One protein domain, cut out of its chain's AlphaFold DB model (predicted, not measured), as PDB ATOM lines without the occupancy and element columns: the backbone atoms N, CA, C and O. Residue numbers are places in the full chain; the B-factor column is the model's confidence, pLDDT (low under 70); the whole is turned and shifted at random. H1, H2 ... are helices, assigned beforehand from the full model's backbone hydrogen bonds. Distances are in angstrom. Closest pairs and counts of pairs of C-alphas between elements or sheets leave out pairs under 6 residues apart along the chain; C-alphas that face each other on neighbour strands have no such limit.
ATOM      1  N   GLU A 274      10.279 -16.551  32.035       66.25
ATOM      2  CA  GLU A 274      11.103 -17.095  30.957       66.25
ATOM      3  C   GLU A 274      10.858 -18.593  30.744       66.25
ATOM      4  O   GLU A 274      10.671 -19.016  29.602       66.25
ATOM      5  N   ASN A 275      10.820 -19.402  31.805       70.12
ATOM      6  CA  ASN A 275      10.549 -20.835  31.689       70.12
ATOM      7  C   ASN A 275       9.083 -21.120  31.358       70.12
ATOM      8  O   ASN A 275       8.828 -21.958  30.492       70.12
ATOM      9  N   MET A 276       8.130 -20.361  31.914       66.25
ATOM     10  CA  MET A 276       6.738 -20.417  31.444       66.25
ATOM     11  C   MET A 276       6.636 -20.098  29.950       66.25
ATOM     12  O   MET A 276       5.947 -20.796  29.207       66.25
ATOM     13  N   HIS A 277       7.338 -19.060  29.486       68.56
ATOM     14  CA  HIS A 277       7.360 -18.706  28.072       68.56
ATOM     15  C   HIS A 277       8.035 -19.794  27.224       68.56
ATOM     16  O   HIS A 277       7.527 -20.128  26.156       68.56
ATOM     17  N   LYS A 278       9.138 -20.397  27.691       78.69
ATOM     18  CA  LYS A 278       9.782 -21.540  27.018       78.69
ATOM     19  C   LYS A 278       8.835 -22.727  26.903       78.69
ATOM     20  O   LYS A 278       8.730 -23.279  25.815       78.69
ATOM     21  N   LEU A 279       8.106 -23.064  27.966       79.88
ATOM     22  CA  LEU A 279       7.094 -24.119  27.947       79.88
ATOM     23  C   LEU A 279       5.971 -23.807  26.955       79.88
ATOM     24  O   LEU A 279       5.656 -24.639  26.111       79.88
ATOM     25  N   GLN A 280       5.439 -22.584  26.967       74.88
ATOM     26  CA  GLN A 280       4.431 -22.151  25.993       74.88
ATOM     27  C   GLN A 280       4.943 -22.210  24.549       74.88
ATOM     28  O   GLN A 280       4.200 -22.590  23.644       74.88
ATOM     29  N   MET A 281       6.199 -21.830  24.309       77.69
ATOM     30  CA  MET A 281       6.809 -21.907  22.981       77.69
ATOM     31  C   MET A 281       7.091 -23.350  22.565       77.69
ATOM     32  O   MET A 281       6.913 -23.673  21.392       77.69
ATOM     33  N   ALA A 282       7.479 -24.219  23.495       82.88
ATOM     34  CA  ALA A 282       7.650 -25.646  23.253       82.88
ATOM     35  C   ALA A 282       6.313 -26.300  22.865       82.88
ATOM     36  O   ALA A 282       6.229 -26.938  21.817       82.88
ATOM     37  N   GLU A 283       5.242 -26.035  23.616       80.44
ATOM     38  CA  GLU A 283       3.872 -26.473  23.303       80.44
ATOM     39  C   GLU A 283       3.384 -25.945  21.949       80.44
ATOM     40  O   GLU A 283       2.853 -26.683  21.119       80.44
ATOM     41  N   LEU A 284       3.609 -24.657  21.670       79.94
ATOM     42  CA  LEU A 284       3.257 -24.070  20.380       79.94
ATOM     43  C   LEU A 284       4.043 -24.717  19.232       79.94
ATOM     44  O   LEU A 284       3.479 -24.965  18.167       79.94
ATOM     45  N   THR A 285       5.328 -25.003  19.446       79.69
ATOM     46  CA  THR A 285       6.186 -25.680  18.465       79.69
ATOM     47  C   THR A 285       5.693 -27.102  18.214       79.69
ATOM     48  O   THR A 285       5.516 -27.468  17.052       79.69
ATOM     49  N   ARG A 286       5.359 -27.859  19.270       82.81
ATOM     50  CA  ARG A 286       4.712 -29.178  19.186       82.81
ATOM     51  C   ARG A 286       3.428 -29.108  18.351       82.81
ATOM     52  O   ARG A 286       3.307 -29.829  17.365       82.81
ATOM     53  N   MET A 287       2.522 -28.171  18.650       77.44
ATOM     54  CA  MET A 287       1.259 -27.996  17.912       77.44
ATOM     55  C   MET A 287       1.436 -27.587  16.439       77.44
ATOM     56  O   MET A 287       0.604 -27.919  15.589       77.44
ATOM     57  N   LEU A 288       2.467 -26.797  16.121       75.94
ATOM     58  CA  LEU A 288       2.695 -26.283  14.766       75.94
ATOM     59  C   LEU A 288       3.477 -27.253  13.882       75.94
ATOM     60  O   LEU A 288       3.197 -27.326  12.683       75.94
ATOM     61  N   ALA A 289       4.461 -27.950  14.445       73.44
ATOM     62  CA  ALA A 289       5.345 -28.854  13.718       73.44
ATOM     63  C   ALA A 289       4.886 -30.317  13.776       73.44
ATOM     64  O   ALA A 289       5.324 -31.113  12.946       73.44
ATOM     65  N   GLY A 290       4.011 -30.671  14.718       71.31
ATOM     66  CA  GLY A 290       3.476 -32.018  14.864       71.31
ATOM     67  C   GLY A 290       2.354 -32.345  13.879       71.31
ATOM     68  O   GLY A 290       1.964 -31.535  13.028       71.31
ATOM     69  N   VAL A 291       1.816 -33.558  14.004       71.50
ATOM     70  CA  VAL A 291       0.644 -33.989  13.235       71.50
ATOM     71  C   VAL A 291      -0.601 -33.465  13.917       71.50
ATOM     72  O   VAL A 291      -0.891 -33.810  15.057       71.50
ATOM     73  N   LYS A 292      -1.364 -32.630  13.213       67.12
ATOM     74  CA  LYS A 292      -2.643 -32.139  13.727       67.12
ATOM     75  C   LYS A 292      -3.641 -33.280  13.699       67.12
ATOM     76  O   LYS A 292      -4.255 -33.481  12.655       67.12
ATOM     77  N   LEU A 293      -3.798 -33.983  14.809       72.44
ATOM     78  CA  LEU A 293      -4.862 -34.955  15.042       72.44
ATOM     79  C   LEU A 293      -5.969 -34.277  15.859       72.44
ATOM     80  O   LEU A 293      -5.688 -33.499  16.769       72.44
ATOM     81  N   GLU A 294      -7.226 -34.507  15.494       73.81
ATOM     82  CA  GLU A 294      -8.363 -34.104  16.326       73.81
ATOM     83  C   GLU A 294      -8.408 -34.972  17.598       73.81
ATOM     84  O   GLU A 294      -7.869 -36.079  17.640       73.81
ATOM     85  N   GLN A 295      -9.060 -34.491  18.662       69.62
ATOM     86  CA  GLN A 295      -9.095 -35.204  19.952       69.62
ATOM     87  C   GLN A 295      -9.718 -36.610  19.880       69.62
ATOM     88  O   GLN A 295      -9.472 -37.438  20.760       69.62
ATOM     89  N   ASP A 296     -10.581 -36.877  18.906       78.88
ATOM     90  CA  ASP A 296     -11.186 -38.185  18.645       78.88
ATOM     91  C   ASP A 296     -10.297 -39.111  17.799       78.88
ATOM     92  O   ASP A 296     -10.518 -40.319  17.811       78.88
ATOM     93  N   GLU A 297      -9.272 -38.570  17.134       80.19
ATOM     94  CA  GLU A 297      -8.288 -39.328  16.348       80.19
ATOM     95  C   GLU A 297      -7.126 -39.855  17.212       80.19
ATOM     96  O   GLU A 297      -6.406 -40.754  16.788       80.19
ATOM     97  N   VAL A 298      -6.939 -39.333  18.430       83.19
ATOM     98  CA  VAL A 298      -5.902 -39.808  19.362       83.19
ATOM     99  C   VAL A 298      -6.313 -41.154  19.986       83.19
ATOM    100  O   VAL A 298      -7.414 -41.248  20.547       83.19
ATOM    101  N   PRO A 299      -5.445 -42.189  19.964       87.88
ATOM    102  CA  PRO A 299      -5.755 -43.495  20.537       87.88
ATOM    103  C   PRO A 299      -6.132 -43.422  22.017       87.88
ATOM    104  O   PRO A 299      -5.457 -42.789  22.830       87.88
ATOM    105  N   SER A 300      -7.182 -44.149  22.398       85.38
ATOM    106  CA  SER A 300      -7.654 -44.202  23.790       85.38
ATOM    107  C   SER A 300      -6.611 -44.724  24.794       85.38
ATOM    108  O   SER A 300      -6.719 -44.427  25.979       85.38
ATOM    109  N   SER A 301      -5.595 -45.460  24.331       83.88
ATOM    110  CA  SER A 301      -4.492 -46.002  25.138       83.88
ATOM    111  C   SER A 301      -3.490 -44.948  25.632       83.88
ATOM    112  O   SER A 301      -2.804 -45.182  26.633       83.88
ATOM    113  N   VAL A 302      -3.400 -43.807  24.942       86.25
ATOM    114  CA  VAL A 302      -2.495 -42.693  25.284       86.25
ATOM    115  C   VAL A 302      -3.240 -41.429  25.690       86.25
ATOM    116  O   VAL A 302      -2.680 -40.593  26.389       86.25
ATOM    117  N   LYS A 303      -4.504 -41.306  25.279       83.25
ATOM    118  CA  LYS A 303      -5.336 -40.127  25.496       83.25
ATOM    119  C   LYS A 303      -5.412 -39.724  26.975       83.25
ATOM    120  O   LYS A 303      -5.808 -40.525  27.820       83.25
ATOM    121  N   GLY A 304      -5.113 -38.458  27.261       75.12
ATOM    122  CA  GLY A 304      -5.142 -37.866  28.602       75.12
ATOM    123  C   GLY A 304      -3.834 -37.983  29.394       75.12
ATOM    124  O   GLY A 304      -3.768 -37.456  30.503       75.12
ATOM    125  N   ASP A 305      -2.802 -38.628  28.843       82.94
ATOM    126  CA  ASP A 305      -1.447 -38.660  29.403       82.94
ATOM    127  C   ASP A 305      -0.500 -37.873  28.474       82.94
ATOM    128  O   ASP A 305      -0.115 -38.386  27.419       82.94
ATOM    129  N   PRO A 306      -0.100 -36.638  28.844       82.50
ATOM    130  CA  PRO A 306       0.721 -35.776  27.992       82.50
ATOM    131  C   PRO A 306       2.046 -36.403  27.548       82.50
ATOM    132  O   PRO A 306       2.516 -36.110  26.449       82.50
ATOM    133  N   ILE A 307       2.640 -37.274  28.371       84.69
ATOM    134  CA  ILE A 307       3.912 -37.943  28.063       84.69
ATOM    135  C   ILE A 307       3.679 -39.027  27.012       84.69
ATOM    136  O   ILE A 307       4.421 -39.126  26.035       84.69
ATOM    137  N   ARG A 308       2.621 -39.831  27.179       86.44
ATOM    138  CA  ARG A 308       2.278 -40.881  26.208       86.44
ATOM    139  C   ARG A 308       1.780 -40.309  24.888       86.44
ATOM    140  O   ARG A 308       2.108 -40.866  23.843       86.44
ATOM    141  N   GLU A 309       1.016 -39.220  24.926       87.38
ATOM    142  CA  GLU A 309       0.585 -38.502  23.724       87.38
ATOM    143  C   GLU A 309       1.784 -37.925  22.965       87.38
ATOM    144  O   GLU A 309       1.865 -38.100  21.751       87.38
ATOM    145  N   LEU A 310       2.748 -37.317  23.667       86.69
ATOM    146  CA  LEU A 310       3.974 -36.798  23.058       86.69
ATOM    147  C   LEU A 310       4.791 -37.913  22.380       86.69
ATOM    148  O   LEU A 310       5.209 -37.756  21.233       86.69
ATOM    149  N   ALA A 311       4.954 -39.061  23.046       87.50
ATOM    150  CA  ALA A 311       5.648 -40.219  22.478       87.50
ATOM    151  C   ALA A 311       4.908 -40.811  21.262       87.50
ATOM    152  O   ALA A 311       5.524 -41.173  20.258       87.50
ATOM    153  N   PHE A 312       3.574 -40.884  21.319       89.06
ATOM    154  CA  PHE A 312       2.754 -41.310  20.183       89.06
ATOM    155  C   PHE A 312       2.913 -40.362  18.988       89.06
ATOM    156  O   PHE A 312       3.190 -40.816  17.877       89.06
ATOM    157  N   GLU A 313       2.806 -39.049  19.210       86.19
ATOM    158  CA  GLU A 313       3.031 -38.040  18.173       86.19
ATOM    159  C   GLU A 313       4.418 -38.186  17.548       86.19
ATOM    160  O   GLU A 313       4.544 -38.120  16.325       86.19
ATOM    161  N   ARG A 314       5.448 -38.455  18.358       84.94
ATOM    162  CA  ARG A 314       6.810 -38.697  17.877       84.94
ATOM    163  C   ARG A 314       6.891 -39.913  16.955       84.94
ATOM    164  O   ARG A 314       7.486 -39.814  15.883       84.94
ATOM    165  N   HIS A 315       6.263 -41.031  17.319       88.81
ATOM    166  CA  HIS A 315       6.232 -42.226  16.473       88.81
ATOM    167  C   HIS A 315       5.490 -41.992  15.153       88.81
ATOM    168  O   HIS A 315       5.956 -42.424  14.095       88.81
ATOM    169  N   VAL A 316       4.378 -41.249  15.189       87.69
ATOM    170  CA  VAL A 316       3.673 -40.821  13.973       87.69
ATOM    171  C   VAL A 316       4.580 -39.927  13.123       87.69
ATOM    172  O   VAL A 316       4.620 -40.066  11.897       87.69
ATOM    173  N   ILE A 317       5.343 -39.042  13.771       84.94
ATOM    174  CA  ILE A 317       6.276 -38.142  13.104       84.94
ATOM    175  C   ILE A 317       7.389 -38.891  12.384       84.94
ATOM    176  O   ILE A 317       7.626 -38.681  11.192       84.94
ATOM    177  N   ASP A 318       8.030 -39.819  13.076       86.50
ATOM    178  CA  ASP A 318       9.114 -40.597  12.496       86.50
ATOM    179  C   ASP A 318       8.632 -41.522  11.374       86.50
ATOM    180  O   ASP A 318       9.347 -41.695  10.385       86.50
ATOM    181  N   TYR A 319       7.418 -42.073  11.476       88.81
ATOM    182  CA  TYR A 319       6.807 -42.838  10.389       88.81
ATOM    183  C   TYR A 319       6.618 -41.980   9.130       88.81
ATOM    184  O   TYR A 319       7.111 -42.343   8.060       88.81
ATOM    185  N   LEU A 320       5.957 -40.825   9.252       86.00
ATOM    186  CA  LEU A 320       5.631 -39.964   8.111       86.00
ATOM    187  C   LEU A 320       6.876 -39.348   7.460       86.00
ATOM    188  O   LEU A 320       6.957 -39.275   6.228       86.00
ATOM    189  N   ALA A 321       7.873 -38.956   8.258       84.00
ATOM    190  CA  ALA A 321       9.150 -38.465   7.747       84.00
ATOM    191  C   ALA A 321       9.892 -39.549   6.943       84.00
ATOM    192  O   ALA A 321      10.334 -39.294   5.817       84.00
ATOM    193  N   THR A 322       9.980 -40.777   7.473       87.31
ATOM    194  CA  THR A 322      10.623 -41.901   6.774       87.31
ATOM    195  C   THR A 322       9.841 -42.313   5.527       87.31
ATOM    196  O   THR A 322      10.451 -42.519   4.477       87.31
ATOM    197  N   GLN A 323       8.506 -42.358   5.591       86.19
ATOM    198  CA  GLN A 323       7.653 -42.679   4.444       86.19
ATOM    199  C   GLN A 323       7.850 -41.680   3.298       86.19
ATOM    200  O   GLN A 323       8.042 -42.079   2.152       86.19
ATOM    201  N   ARG A 324       7.903 -40.379   3.600       83.81
ATOM    202  CA  ARG A 324       8.125 -39.343   2.585       83.81
ATOM    203  C   ARG A 324       9.485 -39.470   1.899       83.81
ATOM    204  O   ARG A 324       9.574 -39.280   0.686       83.81
ATOM    205  N   LEU A 325      10.543 -39.765   2.658       84.88
ATOM    206  CA  LEU A 325      11.875 -40.002   2.094       84.88
ATOM    207  C   LEU A 325      11.890 -41.264   1.222       84.88
ATOM    208  O   LEU A 325      12.441 -41.238   0.121       84.88
ATOM    209  N   ALA A 326      11.229 -42.330   1.677       86.44
ATOM    210  CA  ALA A 326      11.076 -43.572   0.932       86.44
ATOM    211  C   ALA A 326      10.324 -43.364  -0.398       86.44
ATOM    212  O   ALA A 326      10.744 -43.885  -1.432       86.44
ATOM    213  N   ASP A 327       9.259 -42.560  -0.403       85.00
ATOM    214  CA  ASP A 327       8.489 -42.232  -1.609       85.00
ATOM    215  C   ASP A 327       9.299 -41.385  -2.600       85.00
ATOM    216  O   ASP A 327       9.249 -41.620  -3.809       85.00
ATOM    217  N   GLN A 328      10.087 -40.424  -2.104       84.38
ATOM    218  CA  GLN A 328      10.987 -39.620  -2.938       84.38
ATOM    219  C   GLN A 328      12.085 -40.471  -3.579       84.38
ATOM    220  O   GLN A 328      12.348 -40.333  -4.776       84.38
ATOM    221  N   GLU A 329      12.707 -41.362  -2.802       84.56
ATOM    222  CA  GLU A 329      13.722 -42.293  -3.295       84.56
ATOM    223  C   GLU A 329      13.127 -43.233  -4.351       84.56
ATOM    224  O   GLU A 329      13.689 -43.392  -5.439       84.56
ATOM    225  N   ARG A 330      11.943 -43.789  -4.076       83.69
ATOM    226  CA  ARG A 330      11.226 -44.654  -5.012       83.69
ATOM    227  C   ARG A 330      10.897 -43.923  -6.312       83.69
ATOM    228  O   ARG A 330      11.207 -44.438  -7.381       83.69
ATOM    229  N   ALA A 331      10.343 -42.713  -6.241       84.38
ATOM    230  CA  ALA A 331      10.023 -41.914  -7.424       84.38
ATOM    231  C   ALA A 331      11.281 -41.562  -8.249       84.38
ATOM    232  O   ALA A 331      11.246 -41.551  -9.485       84.38
ATOM    233  N   ALA A 332      12.416 -41.313  -7.589       83.69
ATOM    234  CA  ALA A 332      13.699 -41.089  -8.258       83.69
ATOM    235  C   ALA A 332      14.226 -42.358  -8.958       83.69
ATOM    236  O   ALA A 332      14.769 -42.275 -10.061       83.69
ATOM    237  N   LEU A 333      14.036 -43.537  -8.358       83.31
ATOM    238  CA  LEU A 333      14.396 -44.825  -8.959       83.31
ATOM    239  C   LEU A 333      13.467 -45.202 -10.123       83.31
ATOM    240  O   LEU A 333      13.951 -45.644 -11.162       83.31
ATOM    241  N   GLU A 334      12.158 -44.983  -9.984       81.88
ATOM    242  CA  GLU A 334      11.147 -45.255 -11.020       81.88
ATOM    243  C   GLU A 334      11.297 -44.339 -12.243       81.88
ATOM    244  O   GLU A 334      11.008 -44.741 -13.369       81.88
ATOM    245  N   SER A 335      11.791 -43.114 -12.048       81.38
ATOM    246  CA  SER A 335      12.076 -42.176 -13.141       81.38
ATOM    247  C   SER A 335      13.416 -42.429 -13.848       81.38
ATOM    248  O   SER A 335      13.701 -41.782 -14.861       81.38
ATOM    249  N   ASN A 336      14.232 -43.379 -13.372       79.88
ATOM    250  CA  ASN A 336      15.511 -43.725 -13.983       79.88
ATOM    251  C   ASN A 336      15.330 -44.785 -15.095       79.88
ATOM    252  O   ASN A 336      15.053 -45.947 -14.795       79.88
ATOM    253  N   PRO A 337      15.574 -44.450 -16.378       73.94
ATOM    254  CA  PRO A 337      15.344 -45.361 -17.504       73.94
ATOM    255  C   PRO A 337      16.262 -46.596 -17.522       73.94
ATOM    256  O   PRO A 337      16.025 -47.516 -18.301       73.94
ATOM    257  N   ASN A 338      17.303 -46.631 -16.680       77.31
ATOM    258  CA  ASN A 338      18.220 -47.767 -16.556       77.31
ATOM    259  C   ASN A 338      17.786 -48.799 -15.499       77.31
ATOM    260  O   ASN A 338      18.455 -49.821 -15.339       77.31
ATOM    261  N   VAL A 339      16.695 -48.550 -14.769       72.19
ATOM    262  CA  VAL A 339      16.179 -49.459 -13.741       72.19
ATOM    263  C   VAL A 339      14.948 -50.182 -14.294       72.19
ATOM    264  O   VAL A 339      13.886 -49.594 -14.457       72.19
ATOM    265  N   ALA A 340      15.083 -51.475 -14.598       64.06
ATOM    266  CA  ALA A 340      13.988 -52.281 -15.155       64.06
ATOM    267  C   ALA A 340      12.959 -52.730 -14.098       64.06
ATOM    268  O   ALA A 340      11.808 -52.995 -14.427       64.06
ATOM    269  N   THR A 341      13.380 -52.858 -12.835       72.75
ATOM    270  CA  THR A 341      12.522 -53.202 -11.688       72.75
ATOM    271  C   THR A 341      13.062 -52.478 -10.461       72.75
ATOM    272  O   THR A 341      14.255 -52.593 -10.188       72.75
ATOM    273  N   VAL A 342      12.222 -51.731  -9.741       72.75
ATOM    274  CA  VAL A 342      12.631 -51.018  -8.519       72.75
ATOM    275  C   VAL A 342      12.535 -51.985  -7.334       72.75
ATOM    276  O   VAL A 342      11.427 -52.418  -7.013       72.75
ATOM    277  N   PRO A 343      13.661 -52.394  -6.718       77.69
ATOM    278  CA  PRO A 343      13.629 -53.209  -5.509       77.69
ATOM    279  C   PRO A 343      13.132 -52.385  -4.313       77.69
ATOM    280  O   PRO A 343      13.234 -51.159  -4.321       77.69
ATOM    281  N   MET A 344      12.625 -53.065  -3.280       78.88
ATOM    282  CA  MET A 344      12.297 -52.425  -2.001       78.88
ATOM    283  C   MET A 344      13.558 -51.757  -1.439       78.88
ATOM    284  O   MET A 344      14.598 -52.412  -1.333       78.88
ATOM    285  N   THR A 345      13.479 -50.469  -1.105       84.75
ATOM    286  CA  THR A 345      14.612 -49.754  -0.502       84.75
ATOM    287  C   THR A 345      14.651 -49.974   1.007       84.75
ATOM    288  O   THR A 345      13.640 -50.311   1.626       84.75
ATOM    289  N   SER A 346      15.814 -49.763   1.628       85.94
ATOM    290  CA  SER A 346      15.940 -49.844   3.089       85.94
ATOM    291  C   SER A 346      15.035 -48.835   3.801       85.94
ATOM    292  O   SER A 346      14.501 -49.143   4.860       85.94
ATOM    293  N   LEU A 347      14.807 -47.656   3.202       85.50
ATOM    294  CA  LEU A 347      13.881 -46.652   3.735       85.50
ATOM    295  C   LEU A 347      12.417 -47.111   3.654       85.50
ATOM    296  O   LEU A 347      11.635 -46.803   4.549       85.50
ATOM    297  N   GLN A 348      12.038 -47.875   2.623       85.25
ATOM    298  CA  GLN A 348      10.700 -48.478   2.548       85.25
ATOM    299  C   GLN A 348      10.490 -49.559   3.605       85.25
ATOM    300  O   GLN A 348       9.425 -49.608   4.217       85.25
ATOM    301  N   GLU A 349      11.494 -50.405   3.835       88.81
ATOM    302  CA  GLU A 349      11.450 -51.412   4.900       88.81
ATOM    303  C   GLU A 349      11.373 -50.752   6.286       88.81
ATOM    304  O   GLU A 349      10.561 -51.146   7.121       88.81
ATOM    305  N   GLU A 350      12.137 -49.679   6.510       90.38
ATOM    306  CA  GLU A 350      12.078 -48.892   7.744       90.38
ATOM    307  C   GLU A 350      10.705 -48.224   7.948       90.38
ATOM    308  O   GLU A 350      10.155 -48.289   9.049       90.38
ATOM    309  N   ALA A 351      10.114 -47.634   6.902       87.56
ATOM    310  CA  ALA A 351       8.773 -47.049   6.971       87.56
ATOM    311  C   ALA A 351       7.702 -48.103   7.301       87.56
ATOM    312  O   ALA A 351       6.840 -47.853   8.141       87.56
ATOM    313  N   LEU A 352       7.774 -49.292   6.686       90.00
ATOM    314  CA  LEU A 352       6.882 -50.421   6.988       90.00
ATOM    315  C   LEU A 352       6.995 -50.855   8.453       90.00
ATOM    316  O   LEU A 352       5.973 -51.022   9.115       90.00
ATOM    317  N   ASN A 353       8.218 -50.975   8.972       92.19
ATOM    318  CA  ASN A 353       8.455 -51.347  10.368       92.19
ATOM    319  C   ASN A 353       7.911 -50.293  11.347       92.19
ATOM    320  O   ASN A 353       7.276 -50.650  12.337       92.19
ATOM    321  N   LYS A 354       8.101 -48.995  11.062       90.56
ATOM    322  CA  LYS A 354       7.540 -47.905  11.883       90.56
ATOM    323  C   LYS A 354       6.010 -47.852  11.821       90.56
ATOM    324  O   LYS A 354       5.376 -47.575  12.831       90.56
ATOM    325  N   GLY A 355       5.415 -48.156  10.666       88.06
ATOM    326  CA  GLY A 355       3.963 -48.290  10.531       88.06
ATOM    327  C   GLY A 355       3.410 -49.469  11.338       88.06
ATOM    328  O   GLY A 355       2.423 -49.314  12.048       88.06
ATOM    329  N   ALA A 356       4.091 -50.620  11.299       89.81
ATOM    330  CA  ALA A 356       3.722 -51.792  12.094       89.81
ATOM    331  C   ALA A 356       3.830 -51.533  13.607       89.81
ATOM    332  O   ALA A 356       2.973 -51.985  14.360       89.81
ATOM    333  N   LEU A 357       4.830 -50.756  14.048       90.81
ATOM    334  CA  LEU A 357       4.953 -50.322  15.444       90.81
ATOM    335  C   LEU A 357       3.726 -49.516  15.899       90.81
ATOM    336  O   LEU A 357       3.239 -49.728  17.006       90.81
ATOM    337  N   LEU A 358       3.214 -48.605  15.061       90.19
ATOM    338  CA  LEU A 358       2.025 -47.810  15.395       90.19
ATOM    339  C   LEU A 358       0.777 -48.686  15.581       90.19
ATOM    340  O   LEU A 358      -0.002 -48.463  16.510       90.19
ATOM    341  N   GLU A 359       0.619 -49.704  14.737       89.50
ATOM    342  CA  GLU A 359      -0.480 -50.667  14.821       89.50
ATOM    343  C   GLU A 359      -0.339 -51.583  16.049       89.50
ATOM    344  O   GLU A 359      -1.294 -51.751  16.800       89.50
ATOM    345  N   GLU A 360       0.858 -52.109  16.323       90.81
ATOM    346  CA  GLU A 360       1.098 -53.005  17.462       90.81
ATOM    347  C   GLU A 360       1.006 -52.284  18.816       90.81
ATOM    348  O   GLU A 360       0.426 -52.811  19.768       90.81
ATOM    349  N   GLN A 361       1.572 -51.078  18.917       89.88
ATOM    350  CA  GLN A 361       1.694 -50.358  20.186       89.88
ATOM    351  C   GLN A 361       0.455 -49.517  20.524       89.88
ATOM    352  O   GLN A 361       0.149 -49.337  21.707       89.88
ATOM    353  N   TYR A 362      -0.258 -49.000  19.518       88.81
ATOM    354  CA  TYR A 362      -1.364 -48.059  19.726       88.81
ATOM    355  C   TYR A 362      -2.680 -48.459  19.049       88.81
ATOM    356  O   TYR A 362      -3.658 -47.738  19.237       88.81
ATOM    357  N   ASP A 363      -2.724 -49.571  18.300       87.94
ATOM    358  CA  ASP A 363      -3.869 -49.955  17.452       87.94
ATOM    359  C   ASP A 363      -4.260 -48.820  16.486       87.94
ATOM    360  O   ASP A 363      -5.429 -48.472  16.318       87.94
ATOM    361  N   TYR A 364      -3.245 -48.164  15.906       85.81
ATOM    362  CA  TYR A 364      -3.424 -46.949  15.117       85.81
ATOM    363  C   TYR A 364      -2.875 -47.081  13.697       85.81
ATOM    364  O   TYR A 364      -1.698 -47.381  13.493       85.81
ATOM    365  N   GLN A 365      -3.718 -46.771  12.708       84.62
ATOM    366  CA  GLN A 365      -3.346 -46.691  11.295       84.62
ATOM    367  C   GLN A 365      -3.701 -45.318  10.723       84.62
ATOM    368  O   GLN A 365      -4.828 -44.843  10.862       84.62
ATOM    369  N   LEU A 366      -2.741 -44.692  10.037       80.94
ATOM    370  CA  LEU A 366      -2.956 -43.398   9.397       80.94
ATOM    371  C   LEU A 366      -3.734 -43.539   8.088       80.94
ATOM    372  O   LEU A 366      -3.418 -44.366   7.233       80.94
ATOM    373  N   THR A 367      -4.711 -42.658   7.897       80.81
ATOM    374  CA  THR A 367      -5.401 -42.477   6.614       80.81
ATOM    375  C   THR A 367      -4.625 -41.535   5.689       80.81
ATOM    376  O   THR A 367      -3.897 -40.656   6.151       80.81
ATOM    377  N   GLU A 368      -4.833 -41.638   4.369       74.12
ATOM    378  CA  GLU A 368      -4.212 -40.720   3.391       74.12
ATOM    379  C   GLU A 368      -4.509 -39.237   3.681       74.12
ATOM    380  O   GLU A 368      -3.665 -38.372   3.443       74.12
ATOM    381  N   GLU A 369      -5.694 -38.922   4.213       74.31
ATOM    382  CA  GLU A 369      -6.075 -37.553   4.578       74.31
ATOM    383  C   GLU A 369      -5.267 -37.038   5.782       74.31
ATOM    384  O   GLU A 369      -4.852 -35.878   5.803       74.31
ATOM    385  N   GLN A 370      -4.963 -37.904   6.751       74.12
ATOM    386  CA  GLN A 370      -4.119 -37.575   7.905       74.12
ATOM    387  C   GLN A 370      -2.650 -37.399   7.507       74.12
ATOM    388  O   GLN A 370      -2.007 -36.447   7.953       74.12
ATOM    389  N   THR A 371      -2.144 -38.219   6.584       72.12
ATOM    390  CA  THR A 371      -0.808 -38.062   5.986       72.12
ATOM    391  C   THR A 371      -0.647 -36.695   5.303       72.12
ATOM    392  O   THR A 371       0.413 -36.076   5.383       72.12
ATOM    393  N   GLN A 372      -1.706 -36.159   4.682       69.62
ATOM    394  CA  GLN A 372      -1.691 -34.829   4.049       69.62
ATOM    395  C   GLN A 372      -1.741 -33.656   5.045       69.62
ATOM    396  O   GLN A 372      -1.415 -32.527   4.671       69.62
ATOM    397  N   ARG A 373      -2.135 -33.898   6.303       69.44
ATOM    398  CA  ARG A 373      -2.178 -32.890   7.384       69.44
ATOM    399  C   ARG A 373      -0.813 -32.659   8.044       69.44
ATOM    400  O   ARG A 373      -0.711 -31.809   8.929       69.44
ATOM    401  N   TRP A 374       0.220 -33.379   7.601       70.75
ATOM    402  CA  TRP A 374       1.606 -33.219   8.030       70.75
ATOM    403  C   TRP A 374       2.114 -31.782   7.877       70.75
ATOM    404  O   TRP A 374       1.924 -31.141   6.838       70.75
ATOM    405  N   SER A 375       2.796 -31.272   8.904       66.19
ATOM    406  CA  SER A 375       3.308 -29.906   8.892       66.19
ATOM    407  C   SER A 375       4.511 -29.746   7.963       66.19
ATOM    408  O   SER A 375       5.421 -30.566   7.918       66.19
ATOM    409  N   MET A 376       4.573 -28.625   7.243       61.16
ATOM    410  CA  MET A 376       5.761 -28.279   6.454       61.16
ATOM    411  C   MET A 376       6.983 -27.927   7.316       61.16
ATOM    412  O   MET A 376       8.082 -27.850   6.782       61.16
ATOM    413  N   PHE A 377       6.788 -27.708   8.621       65.06
ATOM    414  CA  PHE A 377       7.828 -27.264   9.553       65.06
ATOM    415  C   PHE A 377       8.440 -28.405  10.374       65.06
ATOM    416  O   PHE A 377       9.332 -28.159  11.179       65.06
ATOM    417  N   SER A 378       7.987 -29.651  10.188       68.75
ATOM    418  CA  SER A 378       8.464 -30.794  10.980       68.75
ATOM    419  C   SER A 378       9.972 -31.035  10.843       68.75
ATOM    420  O   SER A 378      10.597 -31.479  11.798       68.75
ATOM    421  N   ASP A 379      10.574 -30.681   9.705       69.00
ATOM    422  CA  ASP A 379      12.017 -30.842   9.463       69.00
ATOM    423  C   ASP A 379      12.865 -29.702  10.070       69.00
ATOM    424  O   ASP A 379      14.094 -29.801  10.135       69.00
ATOM    425  N   GLU A 380      12.229 -28.608  10.509       73.56
ATOM    426  CA  GLU A 380      12.897 -27.424  11.074       73.56
ATOM    427  C   GLU A 380      13.066 -27.506  12.602       73.56
ATOM    428  O   GLU A 380      13.825 -26.726  13.177       73.56
ATOM    429  N   VAL A 381      12.396 -28.466  13.250       79.81
ATOM    430  CA  VAL A 381      12.360 -28.625  14.710       79.81
ATOM    431  C   VAL A 381      13.396 -29.636  15.196       79.81
ATOM    432  O   VAL A 381      13.570 -30.717  14.633       79.81
ATOM    433  N   ASP A 382      14.075 -29.290  16.288       85.50
ATOM    434  CA  ASP A 382      14.888 -30.231  17.056       85.50
ATOM    435  C   ASP A 382      13.986 -31.052  17.991       85.50
ATOM    436  O   ASP A 382      13.732 -30.670  19.134       85.50
ATOM    437  N   TRP A 383      13.433 -32.145  17.460       82.88
ATOM    438  CA  TRP A 383      12.463 -32.981  18.171       82.88
ATOM    439  C   TRP A 383      13.026 -33.639  19.425       82.88
ATOM    440  O   TRP A 383      12.306 -33.740  20.411       82.88
ATOM    441  N   GLU A 384      14.297 -34.038  19.411       85.94
ATOM    442  CA  GLU A 384      14.946 -34.662  20.567       85.94
ATOM    443  C   GLU A 384      15.048 -33.664  21.728       85.94
ATOM    444  O   GLU A 384      14.661 -33.970  22.855       85.94
ATOM    445  N   ALA A 385      15.486 -32.432  21.441       87.12
ATOM    446  CA  ALA A 385      15.550 -31.374  22.446       87.12
ATOM    447  C   ALA A 385      14.157 -30.948  22.941       87.12
ATOM    448  O   ALA A 385      13.973 -30.717  24.138       87.12
ATOM    449  N   LEU A 386      13.176 -30.847  22.035       87.25
ATOM    450  CA  LEU A 386      11.800 -30.487  22.374       87.25
ATOM    451  C   LEU A 386      11.143 -31.544  23.271       87.25
ATOM    452  O   LEU A 386      10.535 -31.196  24.281       87.25
ATOM    453  N   GLU A 387      11.283 -32.821  22.919       87.56
ATOM    454  CA  GLU A 387      10.706 -33.940  23.662       87.56
ATOM    455  C   GLU A 387      11.372 -34.113  25.024       87.56
ATOM    456  O   GLU A 387      10.666 -34.274  26.017       87.56
ATOM    457  N   ALA A 388      12.704 -34.007  25.101       88.31
ATOM    458  CA  ALA A 388      13.417 -34.042  26.374       88.31
ATOM    459  C   ALA A 388      12.948 -32.915  27.307       88.31
ATOM    460  O   ALA A 388      12.688 -33.155  28.486       88.31
ATOM    461  N   PHE A 389      12.785 -31.700  26.770       89.12
ATOM    462  CA  PHE A 389      12.304 -30.554  27.535       89.12
ATOM    463  C   PHE A 389      10.855 -30.739  28.013       89.12
ATOM    464  O   PHE A 389      10.582 -30.570  29.202       89.12
ATOM    465  N   LEU A 390       9.930 -31.092  27.111       88.25
ATOM    466  CA  LEU A 390       8.516 -31.279  27.451       88.25
ATOM    467  C   LEU A 390       8.311 -32.467  28.394       88.25
ATOM    468  O   LEU A 390       7.567 -32.344  29.361       88.25
ATOM    469  N   SER A 391       9.009 -33.583  28.171       87.50
ATOM    470  CA  SER A 391       8.916 -34.769  29.027       87.50
ATOM    471  C   SER A 391       9.403 -34.491  30.446       87.50
ATOM    472  O   SER A 391       8.758 -34.927  31.394       87.50
ATOM    473  N   ASP A 392      10.506 -33.754  30.623       87.06
ATOM    474  CA  ASP A 392      10.971 -33.348  31.957       87.06
ATOM    475  C   ASP A 392       9.904 -32.511  32.687       87.06
ATOM    476  O   ASP A 392       9.536 -32.820  33.821       87.06
ATOM    477  N   HIS A 393       9.314 -31.524  32.005       84.38
ATOM    478  CA  HIS A 393       8.273 -30.674  32.595       84.38
ATOM    479  C   HIS A 393       6.982 -31.444  32.890       84.38
ATOM    480  O   HIS A 393       6.407 -31.285  33.966       84.38
ATOM    481  N   TYR A 394       6.524 -32.308  31.980       85.88
ATOM    482  CA  TYR A 394       5.333 -33.127  32.205       85.88
ATOM    483  C   TYR A 394       5.520 -34.111  33.360       85.88
ATOM    484  O   TYR A 394       4.597 -34.272  34.154       85.88
ATOM    485  N   ASN A 395       6.704 -34.720  33.504       85.19
ATOM    486  CA  ASN A 395       7.013 -35.585  34.645       85.19
ATOM    487  C   ASN A 395       6.953 -34.810  35.966       85.19
ATOM    488  O   ASN A 395       6.368 -35.284  36.935       85.19
ATOM    489  N   GLN A 396       7.511 -33.597  36.002       82.69
ATOM    490  CA  GLN A 396       7.473 -32.750  37.199       82.69
ATOM    491  C   GLN A 396       6.045 -32.295  37.549       82.69
ATOM    492  O   GLN A 396       5.700 -32.195  38.726       82.69
ATOM    493  N   LEU A 397       5.197 -32.053  36.543       81.50
ATOM    494  CA  LEU A 397       3.801 -31.632  36.719       81.50
ATOM    495  C   LEU A 397       2.821 -32.802  36.911       81.50
ATOM    496  O   LEU A 397       1.645 -32.575  37.209       81.50
ATOM    497  N   GLN A 398       3.265 -34.052  36.760       83.12
ATOM    498  CA  GLN A 398       2.373 -35.206  36.750       83.12
ATOM    499  C   GLN A 398       1.573 -35.321  38.059       83.12
ATOM    500  O   GLN A 398       2.104 -35.330  39.174       83.12
ATOM    501  N   GLY A 399       0.245 -35.376  37.922       80.94
ATOM    502  CA  GLY A 399      -0.697 -35.440  39.043       80.94
ATOM    503  C   GLY A 399      -0.806 -34.156  39.879       80.94
ATOM    504  O   GLY A 399      -1.682 -34.084  40.739       80.94
ATOM    505  N   LEU A 400       0.024 -33.136  39.630       83.19
ATOM    506  CA  LEU A 400       0.037 -31.892  40.400       83.19
ATOM    507  C   LEU A 400      -1.244 -31.086  40.193       83.19
ATOM    508  O   LEU A 400      -1.870 -30.682  41.168       83.19
ATOM    509  N   ASP A 401      -1.694 -30.930  38.948       82.00
ATOM    510  CA  ASP A 401      -2.942 -30.216  38.651       82.00
ATOM    511  C   ASP A 401      -4.165 -30.893  39.279       82.00
ATOM    512  O   ASP A 401      -5.052 -30.217  39.799       82.00
TER     513      ASP A 401
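Overview. This is residues 274 to 401 of the 791 residues of an uncharacterized protein of Salinivibrio sp. IB872 (UniProt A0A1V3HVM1). One long helix, H2, makes the long axis; H3 folds back along it as a helical hairpin, and near H2's other end H5 packs on residues 306 to 310 while H1 crosses H5. Residues 335 to 340 stick out at the hairpin's tip, and the short H4 lies near H2. The printed part has 128 residues with five named helices, H1 to H5 in that order, and no named strand: the class is all helix. It is only just loose, close to compact, with a radius of gyration of the C-alphas of 17.1 A, and elongated, spanning 61 by 31 by 22 A.

Arrangement. Start with H1, residues 274 to 289, whose residues 279 to 286 alone touch H5, residues 383 to 397; the closest C-alphas, of Ala 282 and Leu 386, are 6.4 A apart. The two run opposite ways at a steep tilt of 55 degrees. Next comes H2, residues 306 to 334, which touches H5 with residues 306 to 310 alone, at a shallow tilt of 13 degrees, opposite ways; the closest C-alphas, of Ile 307 and Ser 391, are 6.0 A apart. H2 and H3, residues 346 to 362, touch as a hairpin at a shallow tilt of 28 degrees, opposite ways, closest at the C-alphas of Ala 326 and Leu 347, 5.0 A. H4, residues 368 to 372, is close to H2 but not clearly touching: C-alphas 320 and 371, the closest, are 7.0 A apart. H1 and H3 are apart, as are H3 and H5. In all five helices every O i to N i+4 pair is within hydrogen-bond range.

Along the chain. Find C-alpha 274 at (11.103, -17.095, 30.957), where H1 begins its 21.6 A. H2 runs 41.5 A to C-alpha 334 at (11.147, -45.255, -11.020). H3 covers 24.1 A, H4 6.4 A and H5 20.5 A, ending at C-alpha 397, (3.801, -31.632, 36.719).

Size, cuts and confidence. The C-alphas of Asn 338 and Leu 400, the two farthest apart, are 61.9 A apart. The printed part has no cut; the links H1 to H2 and H2 to H3 are long. Mean pLDDT of the printed part is 81.3, with residues 375 to 379 among those under 70.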